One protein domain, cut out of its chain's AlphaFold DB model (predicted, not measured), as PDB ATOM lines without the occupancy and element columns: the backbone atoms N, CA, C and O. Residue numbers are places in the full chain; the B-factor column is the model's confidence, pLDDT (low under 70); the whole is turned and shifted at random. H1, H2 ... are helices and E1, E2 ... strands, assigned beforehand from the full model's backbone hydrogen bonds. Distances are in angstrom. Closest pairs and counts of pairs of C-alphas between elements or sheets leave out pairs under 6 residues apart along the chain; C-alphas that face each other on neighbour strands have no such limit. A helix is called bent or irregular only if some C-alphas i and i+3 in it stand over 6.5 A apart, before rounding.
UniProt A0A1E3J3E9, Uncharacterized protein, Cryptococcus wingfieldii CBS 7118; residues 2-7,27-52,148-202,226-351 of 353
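This is residues 2 to 7, 27 to 52, 148 to 202 and 226 to 351 of the 353 residues of an uncharacterized protein of Cryptococcus wingfieldii CBS 7118 (UniProt A0A1E3J3E9). Two lobes stand side by side: a larger one of helices packed mostly crosswise, H1, H2 and H5 to H9, and a smaller one in which the parallel strands E1 and E2 lie between H4, with H3 beyond it, and H11. H9 sits where the lobes come together, and an unnamed stretch, residues 298 to 331, leads from it past the smaller lobe to H10 and H11. The printed part has 213 residues with eleven named helices and two named strands, in the order H1 H2 H3 E1 H4 E2 H5 to H11, mostly helix by class. It is compact, with a radius of gyration of the C-alphas of 19.0 A and spans of 53 by 42 by 39 A.

Start at H1, residues 2 to 7, which touches H2, residues 31 to 43, at residues 38 to 42 alone; the closest C-alphas, of Lys 3 and Ser 42, are 5.8 A apart. H3, residues 150 to 163, touches H4, residues 176 to 185, at a steep tilt of 62 degrees, closest at C-alphas 150 and 181, 5.2 A. E1, residues 170 to 174, H4 and E2, residues 192 to 197, form a strand-helix-strand unit, parallel neighbour strands with a helix between, its crossover right-handed; N 193 and O 170, 2.8 A, are within hydrogen-bond range. H5, residues 226 to 237, touches H9, residues 286 to 297, with residues 232 to 237 alone, closest at C-alphas 236 and 295, 3.9 A. H6, residues 239 to 247, touches residues 287 to 292 of H9, closest at C-alphas 243 and 288, 4.1 A. The hub is H7, residues 250 to 262; it forms a helical hairpin with H8, residues 271 to 283, closest at C-alphas 254 and 278, 6.9 A. H10, residues 332 to 335, is close to but not clearly touching H11, residues 337 to 351; C-alphas 344 of H11 and 196 of E2 are their closest, 7.1 A. Every O i to N i+4 pair is within hydrogen-bond range in H1, H2, H3, H6, H8 and H11, but 5 of 6 in H4, 6 of 8 in H5, 7 of 9 in H7 and 2 of 8 in H9, which has 4 of 9 O i to N i+3 pairs within range; H10 is too short for an i+4 pair.

Find C-alpha 2 at (107.247, 111.017, 66.410), where H1 begins. H3 runs 19.6 A, E2 13.8 A. H5 and H9 are irregular: C-alphas 228 and 231, and 290 and 293, are 7.7 A apart. H11 runs 21.3 A to C-alpha 351 at (91.391, 140.524, 101.163).

C-alphas 4 and 350 are farthest apart, 53.6 A. Cuts leave gaps of 25.0 A from C-alpha 7 to 27, 27.1 A from 52 to 148 and 15.2 A from 202 to 226. The link from H9 to H10 is long. Look for pLDDT under 70 at residues 46 to 52, 201 to 202, 226 to 228, 264 to 269 and 298 to 329.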
ATOM      1  N   SER A   2     108.142 111.519  65.336       73.19
ATOM      2  CA  SER A   2     107.247 111.017  66.410       73.19
ATOM      3  C   SER A   2     106.171 110.014  65.951       73.19
ATOM      4  O   SER A   2     106.171 108.892  66.442       73.19
ATOM      5  N   LYS A   3     105.330 110.322  64.947       80.81
ATOM      6  CA  LYS A   3     104.331 109.343  64.448       80.81
ATOM      7  C   LYS A   3     104.958 108.013  63.978       80.81
ATOM      8  O   LYS A   3     104.301 106.980  64.033       80.81
ATOM      9  N   THR A   4     106.229 108.016  63.566       84.12
ATOM     10  CA  THR A   4     106.998 106.802  63.241       84.12
ATOM     11  C   THR A   4     107.364 106.018  64.504       84.12
ATOM     12  O   THR A   4     107.106 104.822  64.560       84.12
ATOM     13  N   LEU A   5     107.902 106.683  65.534       86.88
ATOM     14  CA  LEU A   5     108.238 106.061  66.821       86.88
ATOM     15  C   LEU A   5     106.999 105.448  67.485       86.88
ATOM     16  O   LEU A   5     107.031 104.288  67.884       86.88
ATOM     17  N   LEU A   6     105.883 106.180  67.521       88.75
ATOM     18  CA  LEU A   6     104.607 105.701  68.058       88.75
ATOM     19  C   LEU A   6     104.094 104.434  67.343       88.75
ATOM     20  O   LEU A   6     103.605 103.519  68.000       88.75
ATOM     21  N   ARG A   7     104.237 104.358  66.010       86.62
ATOM     22  CA  ARG A   7     103.849 103.184  65.202       86.62
ATOM     23  C   ARG A   7     104.786 101.986  65.386       86.62
ATOM     24  O   ARG A   7     104.327 100.852  65.302       86.62
ATOM     25  N   PHE A  27      95.523  98.169  89.294       86.38
ATOM     26  CA  PHE A  27      96.705  97.781  88.505       86.38
ATOM     27  C   PHE A  27      97.113  98.770  87.388       86.38
ATOM     28  O   PHE A  27      97.959  98.442  86.560       86.38
ATOM     29  N   GLY A  28      96.524  99.968  87.344       87.19
ATOM     30  CA  GLY A  28      96.895 101.023  86.398       87.19
ATOM     31  C   GLY A  28      96.157 100.984  85.055       87.19
ATOM     32  O   GLY A  28      94.953 100.730  84.999       87.19
ATOM     33  N   MET A  29      96.860 101.296  83.961       89.69
ATOM     34  CA  MET A  29      96.279 101.368  82.611       89.69
ATOM     35  C   MET A  29      96.155  99.988  81.937       89.69
ATOM     36  O   MET A  29      97.118  99.224  81.874       89.69
ATOM     37  N   THR A  30      94.998  99.694  81.327       92.19
ATOM     38  CA  THR A  30      94.805  98.454  80.547       92.19
ATOM     39  C   THR A  30      95.514  98.480  79.187       92.19
ATOM     40  O   THR A  30      95.662  99.528  78.551       92.19
ATOM     41  N   THR A  31      95.874  97.305  78.656       92.81
ATOM     42  CA  THR A  31      96.414  97.172  77.283       92.81
ATOM     43  C   THR A  31      95.432  97.656  76.215       92.81
ATOM     44  O   THR A  31      95.847  98.217  75.198       92.81
ATOM     45  N   VAL A  32      94.127  97.483  76.448       92.25
ATOM     46  CA  VAL A  32      93.053  97.998  75.583       92.25
ATOM     47  C   VAL A  32      93.065  99.530  75.559       92.25
ATOM     48  O   VAL A  32      93.068 100.122  74.478       92.25
ATOM     49  N   ARG A  33      93.144 100.175  76.732       91.19
ATOM     50  CA  ARG A  33      93.217 101.636  76.864       91.19
ATOM     51  C   ARG A  33      94.466 102.205  76.193       91.19
ATOM     52  O   ARG A  33      94.352 103.149  75.413       91.19
ATOM     53  N   LEU A  34      95.625 101.582  76.418       93.25
ATOM     54  CA  LEU A  34      96.894 101.981  75.806       93.25
ATOM     55  C   LEU A  34      96.855 101.890  74.270       93.25
ATOM     56  O   LEU A  34      97.308 102.814  73.594       93.25
ATOM     57  N   ARG A  35      96.282 100.814  73.704       93.19
ATOM     58  CA  ARG A  35      96.095 100.688  72.244       93.19
ATOM     59  C   ARG A  35      95.184 101.787  71.699       93.19
ATOM     60  O   ARG A  35      95.581 102.455  70.751       93.19
ATOM     61  N   LYS A  36      94.033 102.035  72.338       92.31
ATOM     62  CA  LYS A  36      93.106 103.102  71.926       92.31
ATOM     63  C   LYS A  36      93.795 104.472  71.905       92.31
ATOM     64  O   LYS A  36      93.684 105.189  70.915       92.31
ATOM     65  N   LEU A  37      94.549 104.812  72.954       91.38
ATOM     66  CA  LEU A  37      95.283 106.082  73.031       91.38
ATOM     67  C   LEU A  37      96.412 106.181  71.997       91.38
ATOM     68  O   LEU A  37      96.587 107.244  71.407       91.38
ATOM     69  N   ARG A  38      97.145 105.093  71.720       92.94
ATOM     70  CA  ARG A  38      98.142 105.050  70.633       92.94
ATOM     71  C   ARG A  38      97.499 105.342  69.278       92.94
ATOM     72  O   ARG A  38      98.032 106.148  68.524       92.94
ATOM     73  N   ASP A  39      96.387 104.682  68.970       91.25
ATOM     74  CA  ASP A  39      95.730 104.789  67.664       91.25
ATOM     75  C   ASP A  39      95.074 106.169  67.488       91.25
ATOM     76  O   ASP A  39      95.229 106.811  66.452       91.25
ATOM     77  N   ALA A  40      94.471 106.713  68.548       89.81
ATOM     78  CA  ALA A  40      94.036 108.105  68.566       89.81
ATOM     79  C   ALA A  40      95.217 109.087  68.383       89.81
ATOM     80  O   ALA A  40      95.095 110.054  67.633       89.81
ATOM     81  N   TRP A  41      96.388 108.835  68.988       89.06
ATOM     82  CA  TRP A  41      97.571 109.699  68.845       89.06
ATOM     83  C   TRP A  41      98.257 109.584  67.472       89.06
ATOM     84  O   TRP A  41      98.873 110.553  67.018       89.06
ATOM     85  N   SER A  42      98.133 108.457  66.760       87.69
ATOM     86  CA  SER A  42      98.660 108.361  65.392       87.69
ATOM     87  C   SER A  42      97.889 109.252  64.424       87.69
ATOM     88  O   SER A  42      98.505 109.837  63.530       87.69
ATOM     89  N   GLU A  43      96.590 109.441  64.652       86.25
ATOM     90  CA  GLU A  43      95.737 110.298  63.826       86.25
ATOM     91  C   GLU A  43      95.646 111.740  64.351       86.25
ATOM     92  O   GLU A  43      95.487 112.660  63.553       86.25
ATOM     93  N   PHE A  44      95.886 111.967  65.649       83.25
ATOM     94  CA  PHE A  44      95.913 113.295  66.273       83.25
ATOM     95  C   PHE A  44      96.789 114.293  65.500       83.25
ATOM     96  O   PHE A  44      97.940 114.015  65.135       83.25
ATOM     97  N   ASP A  45      96.226 115.469  65.227       72.88
ATOM     98  CA  ASP A  45      96.845 116.499  64.399       72.88
ATOM     99  C   ASP A  45      97.672 117.464  65.255       72.88
ATOM    100  O   ASP A  45      97.216 118.530  65.668       72.88
ATOM    101  N   TRP A  46      98.903 117.045  65.543       66.12
ATOM    102  CA  TRP A  46      99.895 117.841  66.259       66.12
ATOM    103  C   TRP A  46     101.183 117.962  65.445       66.12
ATOM    104  O   TRP A  46     101.793 116.950  65.076       66.12
ATOM    105  N   ILE A  47     101.647 119.193  65.213       55.28
ATOM    106  CA  ILE A  47     102.961 119.439  64.617       55.28
ATOM    107  C   ILE A  47     104.002 119.507  65.734       55.28
ATOM    108  O   ILE A  47     104.257 120.523  66.375       55.28
ATOM    109  N   GLY A  48     104.659 118.372  65.943       46.91
ATOM    110  CA  GLY A  48     105.876 118.313  66.735       46.91
ATOM    111  C   GLY A  48     107.044 118.937  65.982       46.91
ATOM    112  O   GLY A  48     107.773 118.215  65.302       46.91
ATOM    113  N   GLY A  49     107.222 120.255  66.091       39.62
ATOM    114  CA  GLY A  49     108.401 120.922  65.544       39.62
ATOM    115  C   GLY A  49     108.372 122.447  65.566       39.62
ATOM    116  O   GLY A  49     107.817 123.055  64.659       39.62
ATOM    117  N   LEU A  50     109.084 123.034  66.539       37.31
ATOM    118  CA  LEU A  50     109.958 124.223  66.422       37.31
ATOM    119  C   LEU A  50     109.438 125.526  65.765       37.31
ATOM    120  O   LEU A  50     110.193 126.486  65.670       37.31
ATOM    121  N   ARG A  51     108.160 125.636  65.384       39.41
ATOM    122  CA  ARG A  51     107.546 126.872  64.858       39.41
ATOM    123  C   ARG A  51     106.844 127.732  65.909       39.41
ATOM    124  O   ARG A  51     106.263 128.743  65.553       39.41
ATOM    125  N   LEU A  52     106.973 127.369  67.185       40.78
ATOM    126  CA  LEU A  52     106.728 128.227  68.353       40.78
ATOM    127  C   LEU A  52     107.989 129.013  68.782       40.78
ATOM    128  O   LEU A  52     107.992 129.653  69.825       40.78
ATOM    129  N   PHE A 148     118.062 121.559  93.063       84.44
ATOM    130  CA  PHE A 148     117.055 122.586  92.782       84.44
ATOM    131  C   PHE A 148     115.697 122.143  93.327       84.44
ATOM    132  O   PHE A 148     115.244 121.039  93.016       84.44
ATOM    133  N   SER A 149     115.079 122.966  94.163       86.19
ATOM    134  CA  SER A 149     113.901 122.671  94.986       86.19
ATOM    135  C   SER A 149     112.718 123.589  94.657       86.19
ATOM    136  O   SER A 149     112.841 124.533  93.876       86.19
ATOM    137  N   VAL A 150     111.559 123.357  95.283       84.81
ATOM    138  CA  VAL A 150     110.388 124.245  95.133       84.81
ATOM    139  C   VAL A 150     110.644 125.658  95.678       84.81
ATOM    140  O   VAL A 150     110.059 126.614  95.177       84.81
ATOM    141  N   GLN A 151     111.571 125.823  96.629       86.94
ATOM    142  CA  GLN A 151     112.020 127.129  97.125       86.94
ATOM    143  C   GLN A 151     112.871 127.876  96.087       86.94
ATOM    144  O   GLN A 151     112.866 129.107  96.056       86.94
ATOM    145  N   ASP A 152     113.608 127.155  95.241       88.62
ATOM    146  CA  ASP A 152     114.387 127.749  94.149       88.62
ATOM    147  C   ASP A 152     113.469 128.156  92.991       88.62
ATOM    148  O   ASP A 152     113.617 129.252  92.455       88.62
ATOM    149  N   VAL A 153     112.442 127.347  92.694       89.50
ATOM    150  CA  VAL A 153     111.335 127.741  91.802       89.50
ATOM    151  C   VAL A 153     110.648 129.009  92.322       89.50
ATOM    152  O   VAL A 153     110.510 129.969  91.571       89.50
ATOM    153  N   ALA A 154     110.262 129.054  93.601       90.88
ATOM    154  CA  ALA A 154     109.595 130.218  94.191       90.88
ATOM    155  C   ALA A 154     110.473 131.483  94.171       90.88
ATOM    156  O   ALA A 154     109.974 132.560  93.869       90.88
ATOM    157  N   PHE A 155     111.785 131.370  94.411       92.06
ATOM    158  CA  PHE A 155     112.723 132.491  94.246       92.06
ATOM    159  C   PHE A 155     112.732 133.029  92.806       92.06
ATOM    160  O   PHE A 155     112.600 134.230  92.577       92.06
ATOM    161  N   VAL A 156     112.836 132.126  91.828       92.25
ATOM    162  CA  VAL A 156     112.880 132.453  90.395       92.25
ATOM    163  C   VAL A 156     111.557 133.064  89.906       92.25
ATOM    164  O   VAL A 156     111.580 133.995  89.098       92.25
ATOM    165  N   LEU A 157     110.415 132.602  90.430       93.06
ATOM    166  CA  LEU A 157     109.095 133.178  90.155       93.06
ATOM    167  C   LEU A 157     108.868 134.517  90.876       93.06
ATOM    168  O   LEU A 157     108.340 135.433  90.256       93.06
ATOM    169  N   ASN A 158     109.318 134.697  92.122       94.38
ATOM    170  CA  ASN A 158     109.244 136.003  92.789       94.38
ATOM    171  C   ASN A 158     110.058 137.061  92.018       94.38
ATOM    172  O   ASN A 158     109.577 138.163  91.767       94.38
ATOM    173  N   ASN A 159     111.257 136.699  91.549       93.25
ATOM    174  CA  ASN A 159     112.068 137.563  90.686       93.25
ATOM    175  C   ASN A 159     111.378 137.883  89.349       93.25
ATOM    176  O   ASN A 159     111.478 139.019  88.887       93.25
ATOM    177  N   LEU A 160     110.639 136.934  88.757       91.38
ATOM    178  CA  LEU A 160     109.802 137.193  87.580       91.38
ATOM    179  C   LEU A 160     108.726 138.243  87.890       91.38
ATOM    180  O   LEU A 160     108.639 139.240  87.180       91.38
ATOM    181  N   MET A 161     107.950 138.059  88.962       93.12
ATOM    182  CA  MET A 161     106.888 138.999  89.352       93.12
ATOM    183  C   MET A 161     107.442 140.409  89.588       93.12
ATOM    184  O   MET A 161     106.888 141.383  89.082       93.12
ATOM    185  N   LYS A 162     108.582 140.521  90.281       92.38
ATOM    186  CA  LYS A 162     109.285 141.794  90.509       92.38
ATOM    187  C   LYS A 162     109.780 142.430  89.211       92.38
ATOM    188  O   LYS A 162     109.590 143.627  89.024       92.38
ATOM    189  N   GLY A 163     110.373 141.641  88.313       87.44
ATOM    190  CA  GLY A 163     110.848 142.103  87.004       87.44
ATOM    191  C   GLY A 163     109.729 142.579  86.073       87.44
ATOM    192  O   GLY A 163     109.961 143.455  85.248       87.44
ATOM    193  N   LEU A 164     108.509 142.058  86.243       86.25
ATOM    194  CA  LEU A 164     107.307 142.515  85.539       86.25
ATOM    195  C   LEU A 164     106.609 143.715  86.217       86.25
ATOM    196  O   LEU A 164     105.596 144.187  85.710       86.25
ATOM    197  N   GLY A 165     107.132 144.219  87.343       87.56
ATOM    198  CA  GLY A 165     106.608 145.392  88.057       87.56
ATOM    199  C   GLY A 165     105.784 145.093  89.316       87.56
ATOM    200  O   GLY A 165     105.514 146.008  90.091       87.56
ATOM    201  N   PHE A 166     105.456 143.832  89.613       92.50
ATOM    202  CA  PHE A 166     104.603 143.438  90.754       92.50
ATOM    203  C   PHE A 166     105.356 143.314  92.082       92.50
ATOM    204  O   PHE A 166     104.923 142.622  93.000       92.50
ATOM    205  N   GLY A 167     106.486 144.015  92.219       91.62
ATOM    206  CA  GLY A 167     107.253 144.064  93.466       91.62
ATOM    207  C   GLY A 167     106.546 144.787  94.620       91.62
ATOM    208  O   GLY A 167     106.986 144.654  95.755       91.62
ATOM    209  N   GLY A 168     105.464 145.530  94.349       89.31
ATOM    210  CA  GLY A 168     104.599 146.107  95.386       89.31
ATOM    211  C   GLY A 168     103.551 145.135  95.946       89.31
ATOM    212  O   GLY A 168     103.047 145.352  97.046       89.31
ATOM    213  N   GLY A 169     103.228 144.063  95.216       90.50
ATOM    214  CA  GLY A 169     102.171 143.130  95.592       90.50
ATOM    215  C   GLY A 169     101.733 142.212  94.447       90.50
ATOM    216  O   GLY A 169     101.435 142.683  93.351       90.50
ATOM    217  N   TYR A 170     101.624 140.913  94.721       92.44
ATOM    218  CA  TYR A 170     100.851 139.946  93.937       92.44
ATOM    219  C   TYR A 170     100.165 138.898  94.831       92.44
ATOM    220  O   TYR A 170     100.547 138.681  95.982       92.44
ATOM    221  N   MET A 171      99.157 138.222  94.282       91.75
ATOM    222  CA  MET A 171      98.577 136.992  94.828       91.75
ATOM    223  C   MET A 171      99.128 135.784  94.061       91.75
ATOM    224  O   MET A 171      99.353 135.871  92.854       91.75
ATOM    225  N   ALA A 172      99.314 134.652  94.738       91.88
ATOM    226  CA  ALA A 172      99.675 133.384  94.107       91.88
ATOM    227  C   ALA A 172      98.575 132.324  94.296       91.88
ATOM    228  O   ALA A 172      97.916 132.266  95.333       91.88
ATOM    229  N   GLN A 173      98.385 131.461  93.296       91.06
ATOM    230  CA  GLN A 173      97.440 130.342  93.336       91.06
ATOM    231  C   GLN A 173      98.164 129.048  92.951       91.06
ATOM    232  O   GLN A 173      98.997 129.064  92.043       91.06
ATOM    233  N   GLY A 174      97.861 127.928  93.621       86.31
ATOM    234  CA  GLY A 174      98.478 126.649  93.271       86.31
ATOM    235  C   GLY A 174      97.749 125.387  93.731       86.31
ATOM    236  O   GLY A 174      97.425 125.215  94.908       86.31
ATOM    237  N   GLY A 175      97.598 124.452  92.791       82.56
ATOM    238  CA  GLY A 175      97.285 123.040  93.025       82.56
ATOM    239  C   GLY A 175      98.510 122.139  92.819       82.56
ATOM    240  O   GLY A 175      99.535 122.597  92.314       82.56
ATOM    241  N   ASP A 176      98.410 120.867  93.220       85.00
ATOM    242  CA  ASP A 176      99.459 119.838  93.080       85.00
ATOM    243  C   ASP A 176     100.880 120.357  93.434       85.00
ATOM    244  O   ASP A 176     101.062 120.961  94.494       85.00
ATOM    245  N   VAL A 177     101.888 120.189  92.569       85.00
ATOM    246  CA  VAL A 177     103.258 120.701  92.758       85.00
ATOM    247  C   VAL A 177     103.288 122.224  92.905       85.00
ATOM    248  O   VAL A 177     104.065 122.762  93.700       85.00
ATOM    249  N   GLY A 178     102.408 122.920  92.184       86.44
ATOM    250  CA  GLY A 178     102.225 124.365  92.279       86.44
ATOM    251  C   GLY A 178     101.785 124.823  93.672       86.44
ATOM    252  O   GLY A 178     102.124 125.937  94.068       86.44
ATOM    253  N   SER A 179     101.119 123.973  94.463       81.69
ATOM    254  CA  SER A 179     100.732 124.305  95.840       81.69
ATOM    255  C   SER A 179     101.956 124.451  96.752       81.69
ATOM    256  O   SER A 179     102.026 125.378  97.558       81.69
ATOM    257  N   PHE A 180     102.985 123.614  96.581       82.69
ATOM    258  CA  PHE A 180     104.239 123.717  97.338       82.69
ATOM    259  C   PHE A 180     105.056 124.948  96.931       82.69
ATOM    260  O   PHE A 180     105.626 125.620  97.789       82.69
ATOM    261  N   VAL A 181     105.077 125.273  95.634       87.56
ATOM    262  CA  VAL A 181     105.701 126.505  95.124       87.56
ATOM    263  C   VAL A 181     104.965 127.738  95.658       87.56
ATOM    264  O   VAL A 181     105.607 128.665  96.131       87.56
ATOM    265  N   THR A 182     103.631 127.723  95.673       87.56
ATOM    266  CA  THR A 182     102.790 128.814  96.197       87.56
ATOM    267  C   THR A 182     102.973 129.012  97.705       87.56
ATOM    268  O   THR A 182     103.142 130.143  98.152       87.56
ATOM    269  N   ASN A 183     103.066 127.936  98.495       83.88
ATOM    270  CA  ASN A 183     103.447 128.029  99.912       83.88
ATOM    271  C   ASN A 183     104.845 128.651 100.098       83.88
ATOM    272  O   ASN A 183     105.047 129.443 101.015       83.88
ATOM    273  N   ALA A 184     105.804 128.324  99.226       86.06
ATOM    274  CA  ALA A 184     107.138 128.923  99.253       86.06
ATOM    275  C   ALA A 184     107.168 130.381  98.740       86.06
ATOM    276  O   ALA A 184     108.056 131.133  99.137       86.06
ATOM    277  N   LEU A 185     106.206 130.810  97.910       88.94
ATOM    278  CA  LEU A 185     106.015 132.217  97.531       88.94
ATOM    279  C   LEU A 185     105.479 133.057  98.705       88.94
ATOM    280  O   LEU A 185     105.938 134.180  98.896       88.94
ATOM    281  N   GLY A 186     104.636 132.482  99.570       86.56
ATOM    282  CA  GLY A 186     104.184 133.101 100.831       86.56
ATOM    283  C   GLY A 186     105.292 133.399 101.861       86.56
ATOM    284  O   GLY A 186     105.013 133.925 102.934       86.56
ATOM    285  N   MET A 187     106.558 133.085 101.552       84.75
ATOM    286  CA  MET A 187     107.735 133.512 102.326       84.75
ATOM    287  C   MET A 187     108.338 134.844 101.857       84.75
ATOM    288  O   MET A 187     109.328 135.298 102.427       84.75
ATOM    289  N   TYR A 188     107.735 135.494 100.858       89.38
ATOM    290  CA  TYR A 188     108.089 136.837 100.397       89.38
ATOM    291  C   TYR A 188     106.957 137.835 100.723       89.38
ATOM    292  O   TYR A 188     106.359 138.373  99.798       89.38
ATOM    293  N   PRO A 189     106.618 138.108 102.004       86.25
ATOM    294  CA  PRO A 189     105.428 138.897 102.386       86.25
ATOM    295  C   PRO A 189     105.435 140.358 101.900       86.25
ATOM    296  O   PRO A 189     104.402 141.036 101.869       86.25
ATOM    297  N   ASN A 190     106.602 140.873 101.508       89.06
ATOM    298  CA  ASN A 190     106.708 142.191 100.892       89.06
ATOM    299  C   ASN A 190     106.127 142.197  99.471       89.06
ATOM    300  O   ASN A 190     105.566 143.214  99.074       89.06
ATOM    301  N   GLU A 191     106.185 141.070  98.760       92.50
ATOM    302  CA  GLU A 191     105.728 140.925  97.380       92.50
ATOM    303  C   GLU A 191     104.501 139.998  97.250       92.50
ATOM    304  O   GLU A 191     103.480 140.421  96.722       92.50
ATOM    305  N   CYS A 192     104.530 138.772  97.775       91.62
ATOM    306  CA  CYS A 192     103.383 137.857  97.798       91.62
ATOM    307  C   CYS A 192     102.458 138.181  98.985       91.62
ATOM    308  O   CYS A 192     102.808 137.907 100.130       91.62
ATOM    309  N   LYS A 193     101.276 138.756  98.724       87.62
ATOM    310  CA  LYS A 193     100.325 139.213  99.760       87.62
ATOM    311  C   LYS A 193      99.296 138.158 100.160       87.62
ATOM    312  O   LYS A 193      98.954 138.046 101.333       87.62
ATOM    313  N   LEU A 194      98.815 137.377  99.194       87.69
ATOM    314  CA  LEU A 194      97.779 136.355  99.381       87.69
ATOM    315  C   LEU A 194      98.179 135.048  98.690       87.69
ATOM    316  O   LEU A 194      98.818 135.075  97.635       87.69
ATOM    317  N   ILE A 195      97.754 133.909  99.250       87.50
ATOM    318  CA  ILE A 195      97.947 132.585  98.644       87.50
ATOM    319  C   ILE A 195      96.648 131.769  98.630       87.50
ATOM    320  O   ILE A 195      96.049 131.528  99.671       87.50
ATOM    321  N   HIS A 196      96.230 131.280  97.461       87.31
ATOM    322  CA  HIS A 196      95.080 130.376  97.336       87.31
ATOM    323  C   HIS A 196      95.518 128.963  96.929       87.31
ATOM    324  O   HIS A 196      96.282 128.781  95.980       87.31
ATOM    325  N   LEU A 197      95.037 127.943  97.645       83.00
ATOM    326  CA  LEU A 197      95.497 126.564  97.496       83.00
ATOM    327  C   LEU A 197      94.322 125.595  97.341       83.00
ATOM    328  O   LEU A 197      93.620 125.294  98.303       83.00
ATOM    329  N   ASN A 198      94.182 125.000  96.155       77.44
ATOM    330  CA  ASN A 198      93.212 123.926  95.909       77.44
ATOM    331  C   ASN A 198      93.792 122.515  96.173       77.44
ATOM    332  O   ASN A 198      93.158 121.508  95.859       77.44
ATOM    333  N   PHE A 199      95.006 122.419  96.731       75.38
ATOM    334  CA  PHE A 199      95.652 121.156  97.106       75.38
ATOM    335  C   PHE A 199      96.558 121.315  98.335       75.38
ATOM    336  O   PHE A 199      97.379 122.232  98.402       75.38
ATOM    337  N   ARG A 200      96.486 120.362  99.273       72.31
ATOM    338  CA  ARG A 200      97.403 120.255 100.418       72.31
ATOM    339  C   ARG A 200      97.750 118.796 100.682       72.31
ATOM    340  O   ARG A 200      96.880 118.009 101.052       72.31
ATOM    341  N   LEU A 201      99.028 118.441 100.564       66.50
ATOM    342  CA  LEU A 201      99.502 117.125 100.983       66.50
ATOM    343  C   LEU A 201      99.665 117.095 102.509       66.50
ATOM    344  O   LEU A 201     100.674 117.547 103.044       66.50
ATOM    345  N   SER A 202      98.671 116.551 103.211       57.31
ATOM    346  CA  SER A 202      98.786 116.250 104.640       57.31
ATOM    347  C   SER A 202      99.365 114.847 104.831       57.31
ATOM    348  O   SER A 202      98.636 113.856 104.892       57.31
ATOM    349  N   LEU A 226     100.865 103.027  99.533       68.75
ATOM    350  CA  LEU A 226     102.042 102.664  98.730       68.75
ATOM    351  C   LEU A 226     101.684 102.445  97.253       68.75
ATOM    352  O   LEU A 226     102.395 102.934  96.380       68.75
ATOM    353  N   GLN A 227     100.555 101.791  96.970       66.62
ATOM    354  CA  GLN A 227     100.019 101.652  95.612       66.62
ATOM    355  C   GLN A 227      99.692 103.020  94.995       66.62
ATOM    356  O   GLN A 227     100.050 103.295  93.851       66.62
ATOM    357  N   THR A 228      99.070 103.916  95.768       68.81
ATOM    358  CA  THR A 228      98.654 105.246  95.288       68.81
ATOM    359  C   THR A 228      99.849 106.191  95.059       68.81
ATOM    360  O   THR A 228      99.845 106.973  94.108       68.81
ATOM    361  N   PHE A 229     100.902 106.092  95.878       78.62
ATOM    362  CA  PHE A 229     102.114 106.924  95.806       78.62
ATOM    363  C   PHE A 229     103.310 106.264  95.091       78.62
ATOM    364  O   PHE A 229     104.383 106.866  95.032       78.62
ATOM    365  N   GLY A 230     103.158 105.072  94.502       84.56
ATOM    366  CA  GLY A 230     104.260 104.339  93.859       84.56
ATOM    367  C   GLY A 230     104.993 105.135  92.770       84.56
ATOM    368  O   GLY A 230     106.223 105.149  92.730       84.56
ATOM    369  N   TYR A 231     104.249 105.883  91.945       86.44
ATOM    370  CA  TYR A 231     104.826 106.766  90.920       86.44
ATOM    371  C   TYR A 231     105.723 107.854  91.535       86.44
ATOM    372  O   TYR A 231     106.799 108.152  91.020       86.44
ATOM    373  N   ALA A 232     105.283 108.416  92.662       84.88
ATOM    374  CA  ALA A 232     105.957 109.493  93.354       84.88
ATOM    375  C   ALA A 232     107.241 108.954  94.007       84.88
ATOM    376  O   ALA A 232     108.299 109.563  93.872       84.88
ATOM    377  N   LEU A 233     107.181 107.778  94.647       88.12
ATOM    378  CA  LEU A 233     108.343 107.095  95.234       88.12
ATOM    379  C   LEU A 233     109.451 106.844  94.201       88.12
ATOM    380  O   LEU A 233     110.618 107.129  94.475       88.12
ATOM    381  N   GLU A 234     109.101 106.362  93.008       91.75
ATOM    382  CA  GLU A 234     110.066 106.149  91.923       91.75
ATOM    383  C   GLU A 234     110.671 107.481  91.444       91.75
ATOM    384  O   GLU A 234     111.892 107.636  91.398       91.75
ATOM    385  N   GLN A 235     109.841 108.498  91.193       91.31
ATOM    386  CA  GLN A 235     110.306 109.828  90.776       91.31
ATOM    387  C   GLN A 235     111.145 110.539  91.858       91.31
ATOM    388  O   GLN A 235     112.090 111.256  91.538       91.31
ATOM    389  N   GLY A 236     110.871 110.299  93.143       88.31
ATOM    390  CA  GLY A 236     111.632 110.848  94.266       88.31
ATOM    391  C   GLY A 236     112.934 110.105  94.581       88.31
ATOM    392  O   GLY A 236     113.867 110.719  95.101       88.31
ATOM    393  N   THR A 237     113.035 108.806  94.271       89.00
ATOM    394  CA  THR A 237     114.228 107.988  94.580       89.00
ATOM    395  C   THR A 237     115.138 107.704  93.388       89.00
ATOM    396  O   THR A 237     116.339 107.504  93.595       89.00
ATOM    397  N   ARG A 238     114.598 107.636  92.167       92.88
ATOM    398  CA  ARG A 238     115.297 107.262  90.927       92.88
ATOM    399  C   ARG A 238     114.882 108.140  89.724       92.88
ATOM    400  O   ARG A 238     114.705 107.611  88.627       92.88
ATOM    401  N   PRO A 239     114.807 109.486  89.856       91.69
ATOM    402  CA  PRO A 239     114.315 110.371  88.790       91.69
ATOM    403  C   PRO A 239     115.047 110.191  87.451       91.69
ATOM    404  O   PRO A 239     114.421 110.208  86.398       91.69
ATOM    405  N   SER A 240     116.364 109.956  87.469       93.25
ATOM    406  CA  SER A 240     117.136 109.699  86.243       93.25
ATOM    407  C   SER A 240     116.707 108.401  85.540       93.25
ATOM    408  O   SER A 240     116.515 108.402  84.325       93.25
ATOM    409  N   THR A 241     116.497 107.314  86.289       96.31
ATOM    410  CA  THR A 241     116.115 106.001  85.746       96.31
ATOM    411  C   THR A 241     114.731 106.051  85.108       96.31
ATOM    412  O   THR A 241     114.586 105.710  83.931       96.31
ATOM    413  N   ILE A 242     113.721 106.531  85.840       96.31
ATOM    414  CA  ILE A 242     112.361 106.652  85.303       96.31
ATOM    415  C   ILE A 242     112.280 107.701  84.189       96.31
ATOM    416  O   ILE A 242     111.629 107.459  83.175       96.31
ATOM    417  N   GLY A 243     113.022 108.809  84.311       95.25
ATOM    418  CA  GLY A 243     113.153 109.839  83.281       95.25
ATOM    419  C   GLY A 243     113.619 109.271  81.940       95.25
ATOM    420  O   GLY A 243     112.948 109.458  80.928       95.25
ATOM    421  N   ILE A 244     114.721 108.512  81.929       95.50
ATOM    422  CA  ILE A 244     115.231 107.835  80.722       95.50
ATOM    423  C   ILE A 244     114.217 106.804  80.193       95.50
ATOM    424  O   ILE A 244     113.972 106.725  78.988       95.50
ATOM    425  N   THR A 245     113.597 106.029  81.085       94.81
ATOM    426  CA  THR A 245     112.694 104.922  80.716       94.81
ATOM    427  C   THR A 245     111.397 105.413  80.065       94.81
ATOM    428  O   THR A 245     110.874 104.782  79.145       94.81
ATOM    429  N   VAL A 246     110.879 106.557  80.513       95.00
ATOM    430  CA  VAL A 246     109.655 107.161  79.973       95.00
ATOM    431  C   VAL A 246     109.953 108.042  78.757       95.00
ATOM    432  O   VAL A 246     109.273 107.912  77.740       95.00
ATOM    433  N   SER A 247     110.999 108.877  78.794       92.25
ATOM    434  CA  SER A 247     111.329 109.784  77.678       92.25
ATOM    435  C   SER A 247     111.832 109.075  76.410       92.25
ATOM    436  O   SER A 247     111.913 109.704  75.358       92.25
ATOM    437  N   THR A 248     112.149 107.777  76.465       91.00
ATOM    438  CA  THR A 248     112.546 106.985  75.285       91.00
ATOM    439  C   THR A 248     111.368 106.385  74.506       91.00
ATOM    440  O   THR A 248     111.563 105.967  73.365       91.00
ATOM    441  N   ASN A 249     110.147 106.347  75.059       91.44
ATOM    442  CA  ASN A 249     109.004 105.687  74.415       91.44
ATOM    443  C   ASN A 249     107.663 106.386  74.712       91.44
ATOM    444  O   ASN A 249     107.216 106.470  75.854       91.44
ATOM    445  N   GLN A 250     106.962 106.803  73.653       92.12
ATOM    446  CA  GLN A 250     105.647 107.451  73.738       92.12
ATOM    447  C   GLN A 250     104.584 106.599  74.451       92.12
ATOM    448  O   GLN A 250     103.724 107.156  75.127       92.12
ATOM    449  N   LEU A 251     104.642 105.267  74.350       94.19
ATOM    450  CA  LEU A 251     103.726 104.382  75.077       94.19
ATOM    451  C   LEU A 251     104.019 104.351  76.582       94.19
ATOM    452  O   LEU A 251     103.081 104.267  77.370       94.19
ATOM    453  N   SER A 252     105.288 104.466  76.987       93.56
ATOM    454  CA  SER A 252     105.659 104.608  78.401       93.56
ATOM    455  C   SER A 252     105.128 105.925  78.972       93.56
ATOM    456  O   SER A 252     104.626 105.944  80.093       93.56
ATOM    457  N   LEU A 253     105.180 107.011  78.188       92.44
ATOM    458  CA  LEU A 253     104.608 108.309  78.563       92.44
ATOM    459  C   LEU A 253     103.076 108.243  78.693       92.44
ATOM    460  O   LEU A 253     102.542 108.677  79.714       92.44
ATOM    461  N   LEU A 254     102.388 107.638  77.711       92.19
ATOM    462  CA  LEU A 254     100.940 107.386  77.773       92.19
ATOM    463  C   LEU A 254     100.556 106.594  79.023       92.19
ATOM    464  O   LEU A 254      99.630 106.988  79.719       92.19
ATOM    465  N   ALA A 255     101.255 105.493  79.312       92.00
ATOM    466  CA  ALA A 255     100.947 104.651  80.460       92.00
ATOM    467  C   ALA A 255     101.193 105.389  81.787       92.00
ATOM    468  O   ALA A 255     100.302 105.452  82.627       92.00
ATOM    469  N   CYS A 256     102.374 105.997  81.953       89.56
ATOM    470  CA  CYS A 256     102.792 106.616  83.212       89.56
ATOM    471  C   CYS A 256     101.939 107.837  83.595       89.56
ATOM    472  O   CYS A 256     101.577 107.986  84.764       89.56
ATOM    473  N   ILE A 257     101.601 108.696  82.625       87.38
ATOM    474  CA  ILE A 257     100.815 109.909  82.885       87.38
ATOM    475  C   ILE A 257      99.318 109.667  82.667       87.38
ATOM    476  O   ILE A 257      98.509 110.076  83.497       87.38
ATOM    477  N   GLY A 258      98.921 109.000  81.579       84.62
ATOM    478  CA  GLY A 258      97.511 108.809  81.219       84.62
ATOM    479  C   GLY A 258      96.712 108.017  82.255       84.62
ATOM    480  O   GLY A 258      95.533 108.296  82.451       84.62
ATOM    481  N   GLU A 259      97.358 107.122  83.010       85.19
ATOM    482  CA  GLU A 259      96.743 106.464  84.168       85.19
ATOM    483  C   GLU A 259      96.234 107.479  85.204       85.19
ATOM    484  O   GLU A 259      95.172 107.283  85.785       85.19
ATOM    485  N   LYS A 260      96.946 108.594  85.422       80.12
ATOM    486  CA  LYS A 260      96.553 109.626  86.398       80.12
ATOM    487  C   LYS A 260      95.345 110.439  85.927       80.12
ATOM    488  O   LYS A 260      94.559 110.893  86.755       80.12
ATOM    489  N   TYR A 261      95.162 110.555  84.611       74.56
ATOM    490  CA  TYR A 261      93.950 111.109  84.006       74.56
ATOM    491  C   TYR A 261      92.773 110.133  84.151       74.56
ATOM    492  O   TYR A 261      91.728 110.526  84.661       74.56
ATOM    493  N   ASP A 262      92.953 108.855  83.800       76.88
ATOM    494  CA  ASP A 262      91.904 107.824  83.902       76.88
ATOM    495  C   ASP A 262      91.496 107.520  85.368       76.88
ATOM    496  O   ASP A 262      90.347 107.159  85.650       76.88
ATOM    497  N   ALA A 263      92.420 107.695  86.319       73.38
ATOM    498  CA  ALA A 263      92.179 107.552  87.755       73.38
ATOM    499  C   ALA A 263      91.466 108.761  88.391       73.38
ATOM    500  O   ALA A 263      90.988 108.642  89.521       73.38
ATOM    501  N   CYS A 264      91.369 109.907  87.705       67.62
ATOM    502  CA  CYS A 264      90.684 111.087  88.228       67.62
ATOM    503  C   CYS A 264      89.157 110.856  88.195       67.62
ATOM    504  O   CYS A 264      88.575 110.732  87.116       67.62
ATOM    505  N   PRO A 265      88.463 110.749  89.347       58.12
ATOM    506  CA  PRO A 265      87.094 110.238  89.357       58.12
ATOM    507  C   PRO A 265      86.056 111.241  88.845       58.12
ATOM    508  O   PRO A 265      84.994 110.812  88.400       58.12
ATOM    509  N   THR A 266      86.370 112.536  88.899       55.47
ATOM    510  CA  THR A 266      85.470 113.668  88.620       55.47
ATOM    511  C   THR A 266      85.518 114.156  87.172       55.47
ATOM    512  O   THR A 266      84.921 115.175  86.855       55.47
ATOM    513  N   LEU A 267      86.281 113.490  86.301       57.97
ATOM    514  CA  LEU A 267      86.695 114.036  85.012       57.97
ATOM    515  C   LEU A 267      86.719 112.962  83.922       57.97
ATOM    516  O   LEU A 267      87.637 112.148  83.847       57.97
ATOM    517  N   SER A 268      85.751 113.007  83.008       59.28
ATOM    518  CA  SER A 268      85.855 112.323  81.716       59.28
ATOM    519  C   SER A 268      86.534 113.246  80.701       59.28
ATOM    520  O   SER A 268      85.880 113.822  79.829       59.28
ATOM    521  N   PHE A 269      87.851 113.419  80.829       66.50
ATOM    522  CA  PHE A 269      88.631 114.167  79.844       66.50
ATOM    523  C   PHE A 269      88.425 113.602  78.437       66.50
ATOM    524  O   PHE A 269      88.483 112.385  78.232       66.50
ATOM    525  N   SER A 270      88.252 114.479  77.445       73.88
ATOM    526  CA  SER A 270      88.303 114.036  76.054       73.88
ATOM    527  C   SER A 270      89.705 113.514  75.730       73.88
ATOM    528  O   SER A 270      90.719 114.017  76.222       73.88
ATOM    529  N   GLU A 271      89.776 112.502  74.865       79.25
ATOM    530  CA  GLU A 271      91.062 111.941  74.430       79.25
ATOM    531  C   GLU A 271      91.913 113.010  73.729       79.25
ATOM    532  O   GLU A 271      93.130 113.006  73.849       79.25
ATOM    533  N   GLU A 272      91.268 113.996  73.101       77.00
ATOM    534  CA  GLU A 272      91.896 115.186  72.528       77.00
ATOM    535  C   GLU A 272      92.687 116.013  73.563       77.00
ATOM    536  O   GLU A 272      93.831 116.385  73.300       77.00
ATOM    537  N   VAL A 273      92.124 116.258  74.756       74.88
ATOM    538  CA  VAL A 273      92.794 117.013  75.835       74.88
ATOM    539  C   VAL A 273      93.997 116.243  76.380       74.88
ATOM    540  O   VAL A 273      95.079 116.819  76.515       74.88
ATOM    541  N   LEU A 274      93.844 114.937  76.625       78.94
ATOM    542  CA  LEU A 274      94.954 114.090  77.063       78.94
ATOM    543  C   LEU A 274      96.063 114.053  76.003       78.94
ATOM    544  O   LEU A 274      97.226 114.296  76.318       78.94
ATOM    545  N   LEU A 275      95.730 113.812  74.734       84.00
ATOM    546  CA  LEU A 275      96.718 113.717  73.658       84.00
ATOM    547  C   LEU A 275      97.404 115.051  73.344       84.00
ATOM    548  O   LEU A 275      98.581 115.050  72.973       84.00
ATOM    549  N   ARG A 276      96.736 116.186  73.577       79.12
ATOM    550  CA  ARG A 276      97.363 117.514  73.578       79.12
ATOM    551  C   ARG A 276      98.441 117.627  74.658       79.12
ATOM    552  O   ARG A 276      99.563 118.024  74.352       79.12
ATOM    553  N   PHE A 277      98.131 117.230  75.892       79.75
ATOM    554  CA  PHE A 277      99.081 117.254  77.010       79.75
ATOM    555  C   PHE A 277     100.250 116.271  76.803       79.75
ATOM    556  O   PHE A 277     101.411 116.640  76.976       79.75
ATOM    557  N   MET A 278      99.965 115.053  76.327       85.69
ATOM    558  CA  MET A 278     100.972 114.040  75.970       85.69
ATOM    559  C   MET A 278     101.901 114.519  74.852       85.69
ATOM    560  O   MET A 278     103.113 114.316  74.923       85.69
ATOM    561  N   SER A 279     101.347 115.197  73.844       84.19
ATOM    562  CA  SER A 279     102.132 115.810  72.771       84.19
ATOM    563  C   SER A 279     103.044 116.904  73.313       84.19
ATOM    564  O   SER A 279     104.245 116.854  73.050       84.19
ATOM    565  N   LEU A 280     102.525 117.834  74.126       81.50
ATOM    566  CA  LEU A 280     103.350 118.858  74.769       81.50
ATOM    567  C   LEU A 280     104.524 118.220  75.527       81.50
ATOM    568  O   LEU A 280     105.673 118.559  75.244       81.50
ATOM    569  N   TYR A 281     104.257 117.271  76.432       86.00
ATOM    570  CA  TYR A 281     105.289 116.609  77.237       86.00
ATOM    571  C   TYR A 281     106.341 115.894  76.385       86.00
ATOM    572  O   TYR A 281     107.533 115.992  76.674       86.00
ATOM    573  N   TRP A 282     105.914 115.206  75.323       88.25
ATOM    574  CA  TRP A 282     106.815 114.491  74.424       88.25
ATOM    575  C   TRP A 282     107.742 115.436  73.648       88.25
ATOM    576  O   TRP A 282     108.957 115.257  73.666       88.25
ATOM    577  N   PHE A 283     107.196 116.463  72.987       85.12
ATOM    578  CA  PHE A 283     107.981 117.345  72.108       85.12
ATOM    579  C   PHE A 283     108.843 118.373  72.841       85.12
ATOM    580  O   PHE A 283     109.706 118.995  72.226       85.12
ATOM    581  N   THR A 284     108.622 118.540  74.141       81.56
ATOM    582  CA  THR A 284     109.426 119.400  75.018       81.56
ATOM    583  C   THR A 284     110.366 118.611  75.930       81.56
ATOM    584  O   THR A 284     111.093 119.205  76.715       81.56
ATOM    585  N   HIS A 285     110.348 117.274  75.847       88.94
ATOM    586  CA  HIS A 285     111.088 116.368  76.733       88.94
ATOM    587  C   HIS A 285     110.760 116.523  78.236       88.94
ATOM    588  O   HIS A 285     111.512 116.041  79.082       88.94
ATOM    589  N   SER A 286     109.607 117.125  78.566       88.19
ATOM    590  CA  SER A 286     109.239 117.574  79.920       88.19
ATOM    591  C   SER A 286     109.389 116.521  81.015       88.19
ATOM    592  O   SER A 286     109.761 116.865  82.128       88.19
ATOM    593  N   PHE A 287     109.077 115.248  80.745       92.31
ATOM    594  CA  PHE A 287     108.977 114.236  81.803       92.31
ATOM    595  C   PHE A 287     110.279 114.062  82.603       92.31
ATOM    596  O   PHE A 287     110.245 113.967  83.825       92.31
ATOM    597  N   SER A 288     111.438 114.038  81.940       92.50
ATOM    598  CA  SER A 288     112.720 113.879  82.640       92.50
ATOM    599  C   SER A 288     113.155 115.153  83.370       92.50
ATOM    600  O   SER A 288     113.883 115.067  84.360       92.50
ATOM    601  N   SER A 289     112.704 116.324  82.912       90.88
ATOM    602  CA  SER A 289     113.036 117.631  83.482       90.88
ATOM    603  C   SER A 289     112.044 118.149  84.522       90.88
ATOM    604  O   SER A 289     112.402 119.065  85.255       90.88
ATOM    605  N   SER A 290     110.833 117.596  84.619       91.19
ATOM    606  CA  SER A 290     109.772 118.107  85.497       91.19
ATOM    607  C   SER A 290     109.729 117.443  86.878       91.19
ATOM    608  O   SER A 290     109.269 118.055  87.837       91.19
ATOM    609  N   ILE A 291     110.262 116.227  87.022       91.50
ATOM    610  CA  ILE A 291     110.088 115.359  88.208       91.50
ATOM    611  C   ILE A 291     111.071 115.604  89.371       91.50
ATOM    612  O   ILE A 291     111.065 114.879  90.366       91.50
ATOM    613  N   TYR A 292     111.936 116.619  89.287       87.56
ATOM    614  CA  TYR A 292     112.991 116.865  90.288       87.56
ATOM    615  C   TYR A 292     112.466 117.173  91.694       87.56
ATOM    616  O   TYR A 292     113.188 116.970  92.667       87.56
ATOM    617  N   HIS A 293     111.245 117.684  91.824       85.38
ATOM    618  CA  HIS A 293     110.700 118.153  93.094       85.38
ATOM    619  C   HIS A 293     110.293 116.996  94.034       85.38
ATOM    620  O   HIS A 293     110.391 117.147  95.256       85.38
ATOM    621  N   TYR A 294     109.950 115.810  93.504       85.69
ATOM    622  CA  TYR A 294     109.558 114.638  94.308       85.69
ATOM    623  C   TYR A 294     110.645 114.186  95.296       85.69
ATOM    624  O   TYR A 294     110.326 113.667  96.369       85.69
ATOM    625  N   ARG A 295     111.930 114.442  94.996       83.69
ATOM    626  CA  ARG A 295     113.049 114.115  95.899       83.69
ATOM    627  C   ARG A 295     112.997 114.881  97.227       83.69
ATOM    628  O   ARG A 295     113.490 114.364  98.224       83.69
ATOM    629  N   TYR A 296     112.360 116.055  97.259       75.06
ATOM    630  CA  TYR A 296     112.130 116.835  98.484       75.06
ATOM    631  C   TYR A 296     110.750 116.563  99.092       75.06
ATOM    632  O   TYR A 296     110.636 116.473 100.308       75.06
ATOM    633  N   MET A 297     109.713 116.380  98.262       70.81
ATOM    634  CA  MET A 297     108.331 116.189  98.735       70.81
ATOM    635  C   MET A 297     108.089 114.862  99.463       70.81
ATOM    636  O   MET A 297     107.168 114.775 100.272       70.81
ATOM    637  N   ILE A 298     108.883 113.829  99.172       65.31
ATOM    638  CA  ILE A 298     108.720 112.490  99.762       65.31
ATOM    639  C   ILE A 298     109.843 112.192 100.749       65.31
ATOM    640  O   ILE A 298     109.600 111.692 101.843       65.31
ATOM    641  N   PHE A 299     111.080 112.549 100.394       61.69
ATOM    642  CA  PHE A 299     112.263 112.307 101.217       61.69
ATOM    643  C   PHE A 299     112.750 113.591 101.889       61.69
ATOM    644  O   PHE A 299     113.938 113.906 101.850       61.69
ATOM    645  N   TRP A 300     111.831 114.273 102.582       48.94
ATOM    646  CA  TRP A 300     112.086 115.413 103.476       48.94
ATOM    647  C   TRP A 300     113.351 115.240 104.338       48.94
ATOM    648  O   TRP A 300     114.098 116.187 104.563       48.94
ATOM    649  N   TYR A 301     113.628 114.008 104.775       41.41
ATOM    650  CA  TYR A 301     114.767 113.641 105.622       41.41
ATOM    651  C   TYR A 301     116.124 113.467 104.916       41.41
ATOM    652  O   TYR A 301     117.125 113.253 105.596       41.41
ATOM    653  N   ARG A 302     116.192 113.526 103.578       43.62
ATOM    654  CA  ARG A 302     117.464 113.455 102.829       43.62
ATOM    655  C   ARG A 302     118.106 114.813 102.563       43.62
ATOM    656  O   ARG A 302     119.227 114.846 102.058       43.62
ATOM    657  N   SER A 303     117.451 115.911 102.938       43.47
ATOM    658  CA  SER A 303     118.128 117.200 103.039       43.47
ATOM    659  C   SER A 303     119.061 117.167 104.260       43.47
ATOM    660  O   SER A 303     118.671 116.788 105.371       43.47
ATOM    661  N   THR A 304     120.339 117.496 104.051       39.66
ATOM    662  CA  THR A 304     121.283 117.721 105.156       39.66
ATOM    663  C   THR A 304     120.773 118.868 106.028       39.66
ATOM    664  O   THR A 304     119.964 119.677 105.583       39.66
ATOM    665  N   SER A 305     121.251 119.003 107.268       41.94
ATOM    666  CA  SER A 305     120.814 120.093 108.163       41.94
ATOM    667  C   SER A 305     120.954 121.500 107.556       41.94
ATOM    668  O   SER A 305     120.167 122.373 107.893       41.94
ATOM    669  N   SER A 306     121.880 121.696 106.610       42.69
ATOM    670  CA  SER A 306     122.059 122.926 105.823       42.69
ATOM    671  C   SER A 306     121.061 123.133 104.669       42.69
ATOM    672  O   SER A 306     120.970 124.235 104.142       42.69
ATOM    673  N   GLN A 307     120.311 122.102 104.272       44.16
ATOM    674  CA  GLN A 307     119.209 122.165 103.302       44.16
ATOM    675  C   GLN A 307     117.828 122.100 103.983       44.16
ATOM    676  O   GLN A 307     116.806 121.967 103.309       44.16
ATOM    677  N   ARG A 308     117.768 122.203 105.317       41.78
ATOM    678  CA  ARG A 308     116.522 122.364 106.085       41.78
ATOM    679  C   ARG A 308     116.067 123.826 106.111       41.78
ATOM    680  O   ARG A 308     115.853 124.392 107.175       41.78
ATOM    681  N   GLY A 309     115.911 124.441 104.940       40.00
ATOM    682  CA  GLY A 309     114.952 125.539 104.852       40.00
ATOM    683  C   GLY A 309     113.576 124.915 105.056       40.00
ATOM    684  O   GLY A 309     113.224 124.036 104.271       40.00
ATOM    685  N   ASP A 310     112.864 125.281 106.126       42.81
ATOM    686  CA  ASP A 310     111.598 124.655 106.535       42.81
ATOM    687  C   ASP A 310     110.592 124.637 105.373       42.81
ATOM    688  O   ASP A 310     109.952 125.635 105.044       42.81
ATOM    689  N   ALA A 311     110.516 123.493 104.683       47.75
ATOM    690  CA  ALA A 311     110.075 123.474 103.287       47.75
ATOM    691  C   ALA A 311     108.551 123.584 103.093       47.75
ATOM    692  O   ALA A 311     108.091 123.779 101.969       47.75
ATOM    693  N   VAL A 312     107.792 123.524 104.187       44.88
ATOM    694  CA  VAL A 312     106.485 124.168 104.333       44.88
ATOM    695  C   VAL A 312     106.562 124.958 105.644       44.88
ATOM    696  O   VAL A 312     106.704 124.336 106.702       44.88
ATOM    697  N   PRO A 313     106.487 126.300 105.606       42.62
ATOM    698  CA  PRO A 313     106.338 127.103 106.811       42.62
ATOM    699  C   PRO A 313     105.082 126.647 107.557       42.62
ATOM    700  O   PRO A 313     104.067 126.340 106.930       42.62
ATOM    701  N   LYS A 314     105.114 126.611 108.894       44.75
ATOM    702  CA  LYS A 314     103.893 126.312 109.671       44.75
ATOM    703  C   LYS A 314     102.792 127.349 109.441       44.75
ATOM    704  O   LYS A 314     101.623 127.021 109.613       44.75
ATOM    705  N   ASP A 315     103.195 128.555 109.052       50.59
ATOM    706  CA  ASP A 315     102.338 129.701 108.800       50.59
ATOM    707  C   ASP A 315     102.985 130.575 107.698       50.59
ATOM    708  O   ASP A 315     103.759 131.481 108.009       50.59
ATOM    709  N   PRO A 316     102.823 130.246 106.398       53.62
ATOM    710  CA  PRO A 316     103.218 131.152 105.322       53.62
ATOM    711  C   PRO A 316     102.397 132.438 105.432       53.62
ATOM    712  O   PRO A 316     101.178 132.385 105.596       53.62
ATOM    713  N   HIS A 317     103.054 133.592 105.321       52.47
ATOM    714  CA  HIS A 317     102.390 134.885 105.435       52.47
ATOM    715  C   HIS A 317     101.465 135.107 104.229       52.47
ATOM    716  O   HIS A 317     101.907 135.450 103.134       52.47
ATOM    717  N   GLY A 318     100.172 134.867 104.436       53.22
ATOM    718  CA  GLY A 318      99.125 134.997 103.429       53.22
ATOM    719  C   GLY A 318      97.872 134.224 103.840       53.22
ATOM    720  O   GLY A 318      97.949 133.200 104.521       53.22
ATOM    721  N   ILE A 319      96.701 134.713 103.437       54.91
ATOM    722  CA  ILE A 319      95.415 134.136 103.850       54.91
ATOM    723  C   ILE A 319      95.177 132.809 103.124       54.91
ATOM    724  O   ILE A 319      94.785 132.779 101.963       54.91
ATOM    725  N   GLN A 320      95.425 131.700 103.824       55.88
ATOM    726  CA  GLN A 320      95.202 130.343 103.324       55.88
ATOM    727  C   GLN A 320      93.715 129.965 103.401       55.88
ATOM    728  O   GLN A 320      93.205 129.652 104.479       55.88
ATOM    729  N   ARG A 321      93.039 129.889 102.251       57.75
ATOM    730  CA  ARG A 321      91.689 129.309 102.134       57.75
ATOM    731  C   ARG A 321      91.768 127.972 101.389       57.75
ATOM    732  O   ARG A 321      92.406 127.880 100.343       57.75
ATOM    733  N   PHE A 322      91.137 126.943 101.960       60.47
ATOM    734  CA  PHE A 322      90.956 125.618 101.354       60.47
ATOM    735  C   PHE A 322      89.458 125.416 101.096       60.47
ATOM    736  O   PHE A 322      88.765 124.881 101.970       60.47
ATOM    737  N   PRO A 323      88.931 125.905  99.961       57.09
ATOM    738  CA  PRO A 323      87.525 125.735  99.623       57.09
ATOM    739  C   PRO A 323      87.143 124.252  99.558       57.09
ATOM    740  O   PRO A 323      87.922 123.390  99.141       57.09
ATOM    741  N   LYS A 324      85.924 123.950 100.010       55.22
ATOM    742  CA  LYS A 324      85.301 122.636  99.849       55.22
ATOM    743  C   LYS A 324      84.355 122.719  98.666       55.22
ATOM    744  O   LYS A 324      83.285 123.302  98.791       55.22
ATOM    745  N   TYR A 325      84.752 122.124  97.553       56.72
ATOM    746  CA  TYR A 325      83.881 121.967  96.400       56.72
ATOM    747  C   TYR A 325      82.996 120.725  96.559       56.72
ATOM    748  O   TYR A 325      83.469 119.679  97.013       56.72
ATOM    749  N   ASP A 326      81.729 120.826  96.151       44.75
ATOM    750  CA  ASP A 326      80.797 119.688  96.092       44.75
ATOM    751  C   ASP A 326      81.083 118.752  94.894       44.75
ATOM    752  O   ASP A 326      80.659 117.594  94.879       44.75
ATOM    753  N   ALA A 327      81.834 119.245  93.904       47.31
ATOM    754  CA  ALA A 327      82.315 118.538  92.716       47.31
ATOM    755  C   ALA A 327      83.767 118.958  92.392       47.31
ATOM    756  O   ALA A 327      84.350 119.780  93.089       47.31
ATOM    757  N   GLY A 328      84.383 118.391  91.354       54.03
ATOM    758  CA  GLY A 328      85.788 118.661  91.028       54.03
ATOM    759  C   GLY A 328      86.807 117.821  91.813       54.03
ATOM    760  O   GLY A 328      86.545 117.266  92.880       54.03
ATOM    761  N   GLY A 329      87.993 117.664  91.224       68.06
ATOM    762  CA  GLY A 329      89.028 116.741  91.694       68.06
ATOM    763  C   GLY A 329      90.430 117.328  91.578       68.06
ATOM    764  O   GLY A 329      90.619 118.535  91.670       68.06
ATOM    765  N   HIS A 330      91.430 116.469  91.362       73.25
ATOM    766  CA  HIS A 330      92.844 116.870  91.347       73.25
ATOM    767  C   HIS A 330      93.149 118.015  90.359       73.25
ATOM    768  O   HIS A 330      93.826 118.974  90.717       73.25
ATOM    769  N   PHE A 331      92.587 117.949  89.148       74.06
ATOM    770  CA  PHE A 331      92.752 118.956  88.094       74.06
ATOM    771  C   PHE A 331      91.640 120.020  88.147       74.06
ATOM    772  O   PHE A 331      90.867 120.166  87.199       74.06
ATOM    773  N   ALA A 332      91.511 120.734  89.268       77.38
ATOM    774  CA  ALA A 332      90.403 121.671  89.507       77.38
ATOM    775  C   ALA A 332      90.232 122.722  88.386       77.38
ATOM    776  O   ALA A 332      89.115 122.937  87.926       77.38
ATOM    777  N   ALA A 333      91.332 123.278  87.859       78.56
ATOM    778  CA  ALA A 333      91.324 124.261  86.765       78.56
ATOM    779  C   ALA A 333      90.821 123.721  85.408       78.56
ATOM    780  O   ALA A 333      90.504 124.513  84.520       78.56
ATOM    781  N   LEU A 334      90.749 122.394  85.240       74.25
ATOM    782  CA  LEU A 334      90.164 121.736  84.067       74.25
ATOM    783  C   LEU A 334      88.781 121.127  84.343       74.25
ATOM    784  O   LEU A 334      88.020 120.938  83.399       74.25
ATOM    785  N   ALA A 335      88.491 120.766  85.598       74.44
ATOM    786  CA  ALA A 335      87.226 120.160  86.012       74.44
ATOM    787  C   ALA A 335      86.121 121.194  86.185       74.44
ATOM    788  O   ALA A 335      85.056 121.055  85.601       74.44
ATOM    789  N   GLU A 336      86.410 122.218  86.985       79.75
ATOM    790  CA  GLU A 336      85.449 123.208  87.465       79.75
ATOM    791  C   GLU A 336      86.079 124.613  87.325       79.75
ATOM    792  O   GLU A 336      86.308 125.294  88.333       79.75
ATOM    793  N   PRO A 337      86.461 125.049  86.103       82.94
ATOM    794  CA  PRO A 337      87.160 126.318  85.916       82.94
ATOM    795  C   PRO A 337      86.328 127.514  86.397       82.94
ATOM    796  O   PRO A 337      86.895 128.463  86.927       82.94
ATOM    797  N   GLU A 338      84.999 127.459  86.280       86.62
ATOM    798  CA  GLU A 338      84.080 128.460  86.822       86.62
ATOM    799  C   GLU A 338      84.162 128.550  88.353       86.62
ATOM    800  O   GLU A 338      84.285 129.651  88.888       86.62
ATOM    801  N   ALA A 339      84.138 127.412  89.057       85.44
ATOM    802  CA  ALA A 339      84.185 127.380  90.520       85.44
ATOM    803  C   ALA A 339      85.553 127.835  91.048       85.44
ATOM    804  O   ALA A 339      85.625 128.699  91.918       85.44
ATOM    805  N   LEU A 340      86.646 127.321  90.468       85.38
ATOM    806  CA  LEU A 340      87.992 127.725  90.874       85.38
ATOM    807  C   LEU A 340      88.252 129.213  90.586       85.38
ATOM    808  O   LEU A 340      88.927 129.871  91.375       85.38
ATOM    809  N   TRP A 341      87.721 129.760  89.487       89.69
ATOM    810  CA  TRP A 341      87.826 131.193  89.206       89.69
ATOM    811  C   TRP A 341      86.992 132.044  90.172       89.69
ATOM    812  O   TRP A 341      87.504 133.034  90.691       89.69
ATOM    813  N   SER A 342      85.752 131.637  90.468       89.31
ATOM    814  CA  SER A 342      84.879 132.332  91.425       89.31
ATOM    815  C   SER A 342      85.538 132.476  92.800       89.31
ATOM    816  O   SER A 342      85.554 133.571  93.358       89.31
ATOM    817  N   ASP A 343      86.151 131.406  93.313       87.38
ATOM    818  CA  ASP A 343      86.856 131.424  94.600       87.38
ATOM    819  C   ASP A 343      88.079 132.350  94.597       87.38
ATOM    820  O   ASP A 343      88.361 133.020  95.592       87.38
ATOM    821  N   ILE A 344      88.824 132.394  93.485       88.44
ATOM    822  CA  ILE A 344      89.961 133.309  93.327       88.44
ATOM    823  C   ILE A 344      89.466 134.757  93.382       88.44
ATOM    824  O   ILE A 344      90.041 135.565  94.110       88.44
ATOM    825  N   GLU A 345      88.391 135.088  92.663       89.19
ATOM    826  CA  GLU A 345      87.815 136.432  92.709       89.19
ATOM    827  C   GLU A 345      87.256 136.801  94.089       89.19
ATOM    828  O   GLU A 345      87.422 137.944  94.509       89.19
ATOM    829  N   GLU A 346      86.593 135.873  94.785       88.69
ATOM    830  CA  GLU A 346      86.073 136.082  96.143       88.69
ATOM    831  C   GLU A 346      87.210 136.425  97.111       88.69
ATOM    832  O   GLU A 346      87.165 137.465  97.766       88.69
ATOM    833  N   ILE A 347      88.281 135.624  97.121       84.88
ATOM    834  CA  ILE A 347      89.448 135.849  97.986       84.88
ATOM    835  C   ILE A 347      90.124 137.190  97.685       84.88
ATOM    836  O   ILE A 347      90.534 137.875  98.622       84.88
ATOM    837  N   ILE A 348      90.229 137.594  96.413       87.88
ATOM    838  CA  ILE A 348      90.773 138.913  96.056       87.88
ATOM    839  C   ILE A 348      89.850 140.026  96.574       87.88
ATOM    840  O   ILE A 348      90.323 140.939  97.238       87.88
ATOM    841  N   LYS A 349      88.535 139.944  96.323       88.31
ATOM    842  CA  LYS A 349      87.553 140.968  96.740       88.31
ATOM    843  C   LYS A 349      87.468 141.136  98.261       88.31
ATOM    844  O   LYS A 349      87.207 142.238  98.728       88.31
ATOM    845  N   GLU A 350      87.659 140.059  99.017       87.44
ATOM    846  CA  GLU A 350      87.638 140.066 100.484       87.44
ATOM    847  C   GLU A 350      88.926 140.617 101.123       87.44
ATOM    848  O   GLU A 350      88.861 141.137 102.234       87.44
ATOM    849  N   ASN A 351      90.090 140.447 100.479       84.81
ATOM    850  CA  ASN A 351      91.391 140.524 101.163       84.81
ATOM    851  C   ASN A 351      92.473 141.352 100.442       84.81
ATOM    852  O   ASN A 351      93.613 141.393 100.911       84.81
TER     853      ASN A 351